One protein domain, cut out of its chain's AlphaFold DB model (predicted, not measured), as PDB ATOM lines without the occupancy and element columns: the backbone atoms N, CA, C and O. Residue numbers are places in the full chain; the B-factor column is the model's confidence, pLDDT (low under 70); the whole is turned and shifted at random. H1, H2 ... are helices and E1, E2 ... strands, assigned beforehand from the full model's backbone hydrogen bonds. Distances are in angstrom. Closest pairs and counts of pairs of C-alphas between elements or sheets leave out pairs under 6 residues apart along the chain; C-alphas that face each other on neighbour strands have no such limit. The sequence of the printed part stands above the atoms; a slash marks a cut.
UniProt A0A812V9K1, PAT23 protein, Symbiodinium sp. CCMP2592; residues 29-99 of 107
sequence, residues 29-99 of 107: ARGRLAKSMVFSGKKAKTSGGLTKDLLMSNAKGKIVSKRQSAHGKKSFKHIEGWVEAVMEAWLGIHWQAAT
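This is residues 29 to 99 of the 107 residues of the protein "PAT23 protein" of Symbiodinium sp. CCMP2592 (UniProt A0A812V9K1). A small compact head, residues 29 to 69, holds the short hairpin of E1 and E2 with H1 close by, and a long helical arm sticks out of it, residues 70 to 99. The arm holds residues 70 to 76 of H2 and then H3, with a corner between the two helices, and it makes most of the length. The printed part has 71 residues, with three named helices and two named strands in the order H1 E1 E2 H2 H3; the sheet, E1 - E2, is antiparallel and the class is mostly helix. The whole is extended, with a radius of gyration of the C-alphas of 18.9 A and spans of 58 by 24 by 18 A.

Begin at the hairpin of E1, residues 55 to 57, and E2, residues 63 to 65, antiparallel at 139 degrees. Look there for N 56 and O 64, 2.9 A apart and within hydrogen-bond range. H1, residues 34 to 39, comes closest to E2 at the C-alphas of Ser 36 and Ile 63, 6.2 A apart. H2, residues 66 to 76, follows E2 by a tight link; its closest C-alphas to E1 are those of Lys 66 and Leu 55, 5.6 A apart. H3, residues 80 to 99, meets H2 only through their link and is apart from H1, E1 and E2. In H1, H2 and H3 every O i to N i+4 pair is within hydrogen-bond range.

Find C-alpha 34 at (390.224, 374.128, 53.454), where H1 begins. H2 runs 15.6 A. From C-alpha 80 at (389.434, 354.002, 28.283), H3 runs 28.5 A to C-alpha 99 at (378.045, 363.809, 4.065).

The C-alphas of Ala 44 and Thr 99, the two farthest apart, are 58.3 A apart. The printed part has no cut. The link from H1 to E1, 15 residues, is long. Look for pLDDT under 70 at residues 96 to 99.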
ATOM      1  N   ALA A  29     393.464 374.782  58.390       91.19
ATOM      2  CA  ALA A  29     392.294 375.064  57.577       91.19
ATOM      3  C   ALA A  29     391.217 373.993  57.805       91.19
ATOM      4  O   ALA A  29     391.477 372.792  57.679       91.19
ATOM      5  N   ARG A  30     389.997 374.438  58.114       89.00
ATOM      6  CA  ARG A  30     388.810 373.594  58.304       89.00
ATOM      7  C   ARG A  30     387.691 374.040  57.359       89.00
ATOM      8  O   ARG A  30     387.698 375.173  56.881       89.00
ATOM      9  N   GLY A  31     386.734 373.150  57.107       90.38
ATOM     10  CA  GLY A  31     385.558 373.423  56.274       90.38
ATOM     11  C   GLY A  31     385.766 373.182  54.775       90.38
ATOM     12  O   GLY A  31     386.811 372.706  54.331       90.38
ATOM     13  N   ARG A  32     384.739 373.522  53.981       88.31
ATOM     14  CA  ARG A  32     384.647 373.214  52.537       88.31
ATOM     15  C   ARG A  32     385.794 373.804  51.711       88.31
ATOM     16  O   ARG A  32     386.244 373.188  50.751       88.31
ATOM     17  N   LEU A  33     386.297 374.970  52.112       90.88
ATOM     18  CA  LEU A  33     387.357 375.700  51.409       90.88
ATOM     19  C   LEU A  33     388.766 375.392  51.935       90.88
ATOM     20  O   LEU A  33     389.714 376.071  51.552       90.88
ATOM     21  N   ALA A  34     388.943 374.379  52.792       92.38
ATOM     22  CA  ALA A  34     390.224 374.128  53.454       92.38
ATOM     23  C   ALA A  34     391.394 373.958  52.469       92.38
ATOM     24  O   ALA A  34     392.438 374.583  52.639       92.38
ATOM     25  N   LYS A  35     391.206 373.164  51.407       92.25
ATOM     26  CA  LYS A  35     392.235 372.941  50.375       92.25
ATOM     27  C   LYS A  35     392.564 374.223  49.606       92.25
ATOM     28  O   LYS A  35     393.729 374.490  49.341       92.25
ATOM     29  N   SER A  36     391.553 375.038  49.306       92.94
ATOM     30  CA  SER A  36     391.740 376.336  48.646       92.94
ATOM     31  C   SER A  36     392.504 377.319  49.526       92.94
ATOM     32  O   SER A  36     393.467 377.931  49.080       92.94
ATOM     33  N   MET A  37     392.158 377.386  50.808       92.06
ATOM     34  CA  MET A  37     392.795 378.278  51.770       92.06
ATOM     35  C   MET A  37     394.282 377.956  51.985       92.06
ATOM     36  O   MET A  37     395.089 378.873  52.129       92.06
ATOM     37  N   VAL A  38     394.648 376.670  51.971       94.25
ATOM     38  CA  VAL A  38     396.049 376.220  52.042       94.25
ATOM     39  C   VAL A  38     396.791 376.500  50.738       94.25
ATOM     40  O   VAL A  38     397.915 376.989  50.768       94.25
ATOM     41  N   PHE A  39     396.162 376.257  49.587       92.62
ATOM     42  CA  PHE A  39     396.772 376.540  48.288       92.62
ATOM     43  C   PHE A  39     397.076 378.035  48.100       92.62
ATOM     44  O   PHE A  39     398.156 378.394  47.632       92.62
ATOM     45  N   SER A  40     396.170 378.906  48.558       90.88
ATOM     46  CA  SER A  40     396.367 380.360  48.603       90.88
ATOM     47  C   SER A  40     397.331 380.831  49.703       90.88
ATOM     48  O   SER A  40     397.562 382.028  49.810       90.88
ATOM     49  N   GLY A  41     397.858 379.943  50.553       89.12
ATOM     50  CA  GLY A  41     398.813 380.295  51.613       89.12
ATOM     51  C   GLY A  41     398.208 380.971  52.850       89.12
ATOM     52  O   GLY A  41     398.937 381.352  53.758       89.12
ATOM     53  N   LYS A  42     396.877 381.079  52.949       87.69
ATOM     54  CA  LYS A  42     396.191 381.681  54.114       87.69
ATOM     55  C   LYS A  42     396.296 380.813  55.377       87.69
ATOM     56  O   LYS A  42     395.982 381.276  56.475       87.69
ATOM     57  N   LYS A  43     396.642 379.530  55.217       89.62
ATOM     58  CA  LYS A  43     396.794 378.524  56.280       89.62
ATOM     59  C   LYS A  43     397.915 377.555  55.919       89.62
ATOM     60  O   LYS A  43     398.113 377.266  54.743       89.62
ATOM     61  N   ALA A  44     398.576 376.998  56.931       90.81
ATOM     62  CA  ALA A  44     399.703 376.089  56.740       90.81
ATOM     63  C   ALA A  44     399.278 374.684  56.273       90.81
ATOM     64  O   ALA A  44     399.893 374.108  55.378       90.81
ATOM     65  N   LYS A  45     398.222 374.118  56.875       92.75
ATOM     66  CA  LYS A  45     397.782 372.740  56.594       92.75
ATOM     67  C   LYS A  45     396.274 372.565  56.678       92.75
ATOM     68  O   LYS A  45     395.594 373.303  57.386       92.75
ATOM     69  N   THR A  46     395.739 371.570  55.980       94.00
ATOM     70  CA  THR A  46     394.335 371.147  56.141       94.00
ATOM     71  C   THR A  46     394.153 370.300  57.405       94.00
ATOM     72  O   THR A  46     395.130 369.834  57.990       94.00
ATOM     73  N   SER A  47     392.907 370.069  57.833       88.88
ATOM     74  CA  SER A  47     392.599 369.167  58.957       88.88
ATOM     75  C   SER A  47     393.163 367.753  58.785       88.88
ATOM     76  O   SER A  47     393.540 367.140  59.773       88.88
ATOM     77  N   GLY A  48     393.277 367.266  57.544       87.38
ATOM     78  CA  GLY A  48     393.893 365.977  57.207       87.38
ATOM     79  C   GLY A  48     395.414 366.021  57.017       87.38
ATOM     80  O   GLY A  48     395.977 365.077  56.478       87.38
ATOM     81  N   GLY A  49     396.078 367.124  57.374       90.50
ATOM     82  CA  GLY A  49     397.537 367.245  57.310       90.50
ATOM     83  C   GLY A  49     398.118 367.595  55.937       90.50
ATOM     84  O   GLY A  49     399.333 367.690  55.817       90.50
ATOM     85  N   LEU A  50     397.298 367.835  54.904       93.44
ATOM     86  CA  LEU A  50     397.826 368.220  53.589       93.44
ATOM     87  C   LEU A  50     398.367 369.653  53.615       93.44
ATOM     88  O   LEU A  50     397.634 370.573  54.000       93.44
ATOM     89  N   THR A  51     399.604 369.815  53.147       93.25
ATOM     90  CA  THR A  51     400.273 371.090  52.854       93.25
ATOM     91  C   THR A  51     400.049 371.507  51.399       93.25
ATOM     92  O   THR A  51     399.479 370.755  50.600       93.25
ATOM     93  N   LYS A  52     400.499 372.716  51.043       90.38
ATOM     94  CA  LYS A  52     400.411 373.252  49.678       90.38
ATOM     95  C   LYS A  52     401.097 372.344  48.650       90.38
ATOM     96  O   LYS A  52     400.537 372.133  47.579       90.38
ATOM     97  N   ASP A  53     402.225 371.732  49.001       91.56
ATOM     98  CA  ASP A  53     403.037 370.906  48.087       91.56
ATOM     99  C   ASP A  53     402.328 369.627  47.643       91.56
ATOM    100  O   ASP A  53     402.606 369.080  46.575       91.56
ATOM    101  N   LEU A  54     401.392 369.144  48.458       92.00
ATOM    102  CA  LEU A  54     400.611 367.937  48.199       92.00
ATOM    103  C   LEU A  54     399.286 368.230  47.483       92.00
ATOM    104  O   LEU A  54     398.519 367.300  47.206       92.00
ATOM    105  N   LEU A  55     399.001 369.497  47.179       94.81
ATOM    106  CA  LEU A  55     397.809 369.939  46.464       94.81
ATOM    107  C   LEU A  55     398.143 370.305  45.013       94.81
ATOM    108  O   LEU A  55     399.266 370.665  44.675       94.81
ATOM    109  N   MET A  56     397.141 370.188  44.148       94.06
ATOM    110  CA  MET A  56     397.190 370.605  42.748       94.06
ATOM    111  C   MET A  56     395.815 371.107  42.293       94.06
ATOM    112  O   MET A  56     394.786 370.685  42.833       94.06
ATOM    113  N   SER A  57     395.788 371.991  41.299       94.12
ATOM    114  CA  SER A  57     394.569 372.359  40.578       94.12
ATOM    115  C   SER A  57     394.281 371.342  39.469       94.12
ATOM    116  O   SER A  57     395.184 370.850  38.798       94.12
ATOM    117  N   ASN A  58     393.007 371.003  39.295       93.50
ATOM    118  CA  ASN A  58     392.515 370.295  38.115       93.50
ATOM    119  C   ASN A  58     392.088 371.312  37.038       93.50
ATOM    120  O   ASN A  58     391.802 372.461  37.370       93.50
ATOM    121  N   ALA A  59     391.935 370.875  35.785       89.75
ATOM    122  CA  ALA A  59     391.401 371.670  34.675       89.75
ATOM    123  C   ALA A  59     390.043 372.320  35.005       89.75
ATOM    124  O   ALA A  59     389.775 373.447  34.616       89.75
ATOM    125  N   LYS A  60     389.215 371.659  35.826       91.19
ATOM    126  CA  LYS A  60     387.931 372.192  36.328       91.19
ATOM    127  C   LYS A  60     388.076 373.262  37.433       91.19
ATOM    128  O   LYS A  60     387.120 373.519  38.158       91.19
ATOM    129  N   GLY A  61     389.279 373.779  37.692       90.31
ATOM    130  CA  GLY A  61     389.567 374.764  38.748       90.31
ATOM    131  C   GLY A  61     389.495 374.231  40.189       90.31
ATOM    132  O   GLY A  61     389.722 374.968  41.147       90.31
ATOM    133  N   LYS A  62     389.198 372.940  40.386       92.81
ATOM    134  CA  LYS A  62     389.099 372.328  41.719       92.81
ATOM    135  C   LYS A  62     390.479 371.989  42.275       92.81
ATOM    136  O   LYS A  62     391.281 371.354  41.594       92.81
ATOM    137  N   ILE A  63     390.710 372.318  43.546       94.88
ATOM    138  CA  ILE A  63     391.946 371.966  44.252       94.88
ATOM    139  C   ILE A  63     391.800 370.581  44.887       94.88
ATOM    140  O   ILE A  63     390.941 370.334  45.740       94.88
ATOM    141  N   VAL A  64     392.657 369.668  44.449       93.44
ATOM    142  CA  VAL A  64     392.638 368.238  44.763       93.44
ATOM    143  C   VAL A  64     394.020 367.828  45.280       93.44
ATOM    144  O   VAL A  64     395.005 368.530  45.069       93.44
ATOM    145  N   SER A  65     394.116 366.718  46.014       94.88
ATOM    146  CA  SER A  65     395.424 366.200  46.423       94.88
ATOM    147  C   SER A  65     396.120 365.494  45.261       94.88
ATOM    148  O   SER A  65     395.466 364.854  44.432       94.88
ATOM    149  N   LYS A  66     397.456 365.540  45.229       94.50
ATOM    150  CA  LYS A  66     398.247 364.842  44.206       94.50
ATOM    151  C   LYS A  66     397.957 363.337  44.185       94.50
ATOM    152  O   LYS A  66     397.783 362.758  43.116       94.50
ATOM    153  N   ARG A  67     397.784 362.732  45.368       93.25
ATOM    154  CA  ARG A  67     397.364 361.328  45.528       93.25
ATOM    155  C   ARG A  67     396.026 361.040  44.840       93.25
ATOM    156  O   ARG A  67     395.916 360.055  44.121       93.25
ATOM    157  N   GLN A  68     395.020 361.887  45.055       92.81
ATOM    158  CA  GLN A  68     393.686 361.675  44.486       92.81
ATOM    159  C   GLN A  68     393.689 361.835  42.959       92.81
ATOM    160  O   GLN A  68     393.020 361.072  42.270       92.81
ATOM    161  N   SER A  69     394.484 362.766  42.425       93.56
ATOM    162  CA  SER A  69     394.689 362.899  40.977       93.56
ATOM    163  C   SER A  69     395.340 361.652  40.370       93.56
ATOM    164  O   SER A  69     394.832 361.101  39.395       93.56
ATOM    165  N   ALA A  70     396.409 361.140  40.990       93.62
ATOM    166  CA  ALA A  70     397.074 359.920  40.533       93.62
ATOM    167  C   ALA A  70     396.146 358.697  40.568       93.62
ATOM    168  O   ALA A  70     396.151 357.897  39.637       93.62
ATOM    169  N   HIS A  71     395.318 358.566  41.610       94.31
ATOM    170  CA  HIS A  71     394.318 357.502  41.687       94.31
ATOM    171  C   HIS A  71     393.301 357.596  40.544       94.31
ATOM    172  O   HIS A  71     393.045 356.600  39.881       94.31
ATOM    173  N   GLY A  72     392.768 358.791  40.266       91.75
ATOM    174  CA  GLY A  72     391.832 358.995  39.156       91.75
ATOM    175  C   GLY A  72     392.420 358.588  37.803       91.75
ATOM    176  O   GLY A  72     391.764 357.888  37.040       91.75
ATOM    177  N   LYS A  73     393.687 358.940  37.545       91.50
ATOM    178  CA  LYS A  73     394.397 358.534  36.320       91.50
ATOM    179  C   LYS A  73     394.575 357.019  36.208       91.50
ATOM    180  O   LYS A  73     394.469 356.476  35.118       91.50
ATOM    181  N   LYS A  74     394.831 356.329  37.322       93.81
ATOM    182  CA  LYS A  74     394.915 354.861  37.342       93.81
ATOM    183  C   LYS A  74     393.557 354.212  37.085       93.81
ATOM    184  O   LYS A  74     393.484 353.253  36.333       93.81
ATOM    185  N   SER A  75     392.492 354.740  37.686       92.81
ATOM    186  CA  SER A  75     391.135 354.230  37.477       92.81
ATOM    187  C   SER A  75     390.660 354.423  36.035       92.81
ATOM    188  O   SER A  75     390.007 353.526  35.518       92.81
ATOM    189  N   PHE A  76     391.032 355.529  35.379       92.44
ATOM    190  CA  PHE A  76     390.627 355.831  34.000       92.44
ATOM    191  C   PHE A  76     391.029 354.749  32.990       92.44
ATOM    192  O   PHE A  76     390.252 354.466  32.086       92.44
ATOM    193  N   LYS A  77     392.161 354.069  33.205       92.62
ATOM    194  CA  LYS A  77     392.618 352.960  32.351       92.62
ATOM    195  C   LYS A  77     391.598 351.832  32.188       92.62
ATOM    196  O   LYS A  77     391.576 351.153  31.181       92.62
ATOM    197  N   HIS A  78     390.734 351.622  33.177       92.38
ATOM    198  CA  HIS A  78     389.722 350.565  33.101       92.38
ATOM    199  C   HIS A  78     388.512 350.966  32.246       92.38
ATOM    200  O   HIS A  78     387.676 350.126  31.941       92.38
ATOM    201  N   ILE A  79     388.382 352.254  31.916       92.50
ATOM    202  CA  ILE A  79     387.220 352.839  31.237       92.50
ATOM    203  C   ILE A  79     387.613 353.335  29.833       92.50
ATOM    204  O   ILE A  79     386.737 353.615  29.023       92.50
ATOM    205  N   GLU A  80     388.912 353.422  29.527       92.44
ATOM    206  CA  GLU A  80     389.434 354.002  28.283       92.44
ATOM    207  C   GLU A  80     388.819 353.368  27.029       92.44
ATOM    208  O   GLU A  80     388.225 354.093  26.236       92.44
ATOM    209  N   GLY A  81     388.791 352.035  26.930       93.69
ATOM    210  CA  GLY A  81     388.220 351.355  25.762       93.69
ATOM    211  C   GLY A  81     386.719 351.603  25.562       93.69
ATOM    212  O   GLY A  81     386.247 351.693  24.432       93.69
ATOM    213  N   TRP A  82     385.950 351.781  26.643       95.06
ATOM    214  CA  TRP A  82     384.531 352.139  26.523       95.06
ATOM    215  C   TRP A  82     384.354 353.581  26.036       95.06
ATOM    216  O   TRP A  82     383.476 353.858  25.223       95.06
ATOM    217  N   VAL A  83     385.197 354.503  26.509       94.25
ATOM    218  CA  VAL A  83     385.166 355.905  26.070       94.25
ATOM    219  C   VAL A  83     385.555 356.020  24.599       94.25
ATOM    220  O   VAL A  83     384.889 356.746  23.867       94.25
ATOM    221  N   GLU A  84     386.586 355.294  24.166       93.50
ATOM    222  CA  GLU A  84     387.046 355.265  22.773       93.50
ATOM    223  C   GLU A  84     385.941 354.774  21.831       93.50
ATOM    224  O   GLU A  84     385.568 355.498  20.910       93.50
ATOM    225  N   ALA A  85     385.316 353.630  22.134       93.44
ATOM    226  CA  ALA A  85     384.218 353.091  21.329       93.44
ATOM    227  C   ALA A  85     383.028 354.067  21.205       93.44
ATOM    228  O   ALA A  85     382.435 354.215  20.136       93.44
ATOM    229  N   VAL A  86     382.677 354.768  22.290       94.31
ATOM    230  CA  VAL A  86     381.598 355.770  22.274       94.31
ATOM    231  C   VAL A  86     381.990 357.007  21.459       94.31
ATOM    232  O   VAL A  86     381.150 357.556  20.746       94.31
ATOM    233  N   MET A  87     383.247 357.454  21.542       92.38
ATOM    234  CA  MET A  87     383.743 358.592  20.762       92.38
ATOM    235  C   MET A  87     383.760 358.294  19.261       92.38
ATOM    236  O   MET A  87     383.313 359.133  18.480       92.38
ATOM    237  N   GLU A  88     384.219 357.108  18.859       91.12
ATOM    238  CA  GLU A  88     384.203 356.666  17.459       91.12
ATOM    239  C   GLU A  88     382.781 356.601  16.902       91.12
ATOM    240  O   GLU A  88     382.512 357.142  15.829       91.12
ATOM    241  N   ALA A  89     381.843 356.017  17.655       92.12
ATOM    242  CA  ALA A  89     380.439 355.973  17.259       92.12
ATOM    243  C   ALA A  89     379.849 357.384  17.087       92.12
ATOM    244  O   ALA A  89     379.148 357.653  16.112       92.12
ATOM    245  N   TRP A  90     380.161 358.307  18.002       89.12
ATOM    246  CA  TRP A  90     379.683 359.688  17.929       89.12
ATOM    247  C   TRP A  90     380.245 360.444  16.715       89.12
ATOM    248  O   TRP A  90     379.495 361.113  16.001       89.12
ATOM    249  N   LEU A  91     381.545 360.300  16.448       88.75
ATOM    250  CA  LEU A  91     382.200 360.885  15.277       88.75
ATOM    251  C   LEU A  91     381.649 360.309  13.967       88.75
ATOM    252  O   LEU A  91     381.383 361.069  13.036       88.75
ATOM    253  N   GLY A  92     381.426 358.994  13.906       85.12
ATOM    254  CA  GLY A  92     380.859 358.323  12.736       85.12
ATOM    255  C   GLY A  92     379.466 358.843  12.375       85.12
ATOM    256  O   GLY A  92     379.207 359.141  11.210       85.12
ATOM    257  N   ILE A  93     378.601 359.043  13.374       85.19
ATOM    258  CA  ILE A  93     377.259 359.612  13.170       85.19
ATOM    259  C   ILE A  93     377.347 361.044  12.626       85.19
ATOM    260  O   ILE A  93     376.630 361.399  11.691       85.19
ATOM    261  N   HIS A  94     378.231 361.877  13.182       76.75
ATOM    262  CA  HIS A  94     378.374 363.264  12.739       76.75
ATOM    263  C   HIS A  94     378.927 363.366  11.312       76.75
ATOM    264  O   HIS A  94     378.451 364.180  10.523       76.75
ATOM    265  N   TRP A  95     379.894 362.516  10.960       73.50
ATOM    266  CA  TRP A  95     380.448 362.470   9.611       73.50
ATOM    267  C   TRP A  95     379.405 362.020   8.581       73.50
ATOM    268  O   TRP A  95     379.258 362.651   7.538       73.50
ATOM    269  N   GLN A  96     378.607 360.995   8.890       67.75
ATOM    270  CA  GLN A  96     377.514 360.551   8.018       67.75
ATOM    271  C   GLN A  96     376.459 361.646   7.811       67.75
ATOM    272  O   GLN A  96     376.058 361.898   6.676       67.75
ATOM    273  N   ALA A  97     376.083 362.359   8.878       61.97
ATOM    274  CA  ALA A  97     375.164 363.493   8.790       61.97
ATOM    275  C   ALA A  97     375.732 364.653   7.948       61.97
ATOM    276  O   ALA A  97     375.004 365.261   7.170       61.97
ATOM    277  N   ALA A  98     377.034 364.937   8.052       64.50
ATOM    278  CA  ALA A  98     377.692 365.968   7.248       64.50
ATOM    279  C   ALA A  98     377.788 365.592   5.758       64.50
ATOM    280  O   ALA A  98     377.700 366.464   4.895       64.50
ATOM    281  N   THR A  99     377.926 364.299   5.449       60.34
ATOM    282  CA  THR A  99     378.045 363.809   4.065       60.34
ATOM    283  C   THR A  99     376.694 363.795   3.332       60.34
ATOM    284  O   THR A  99     376.657 363.930   2.115       60.34
TER     285      THR A  99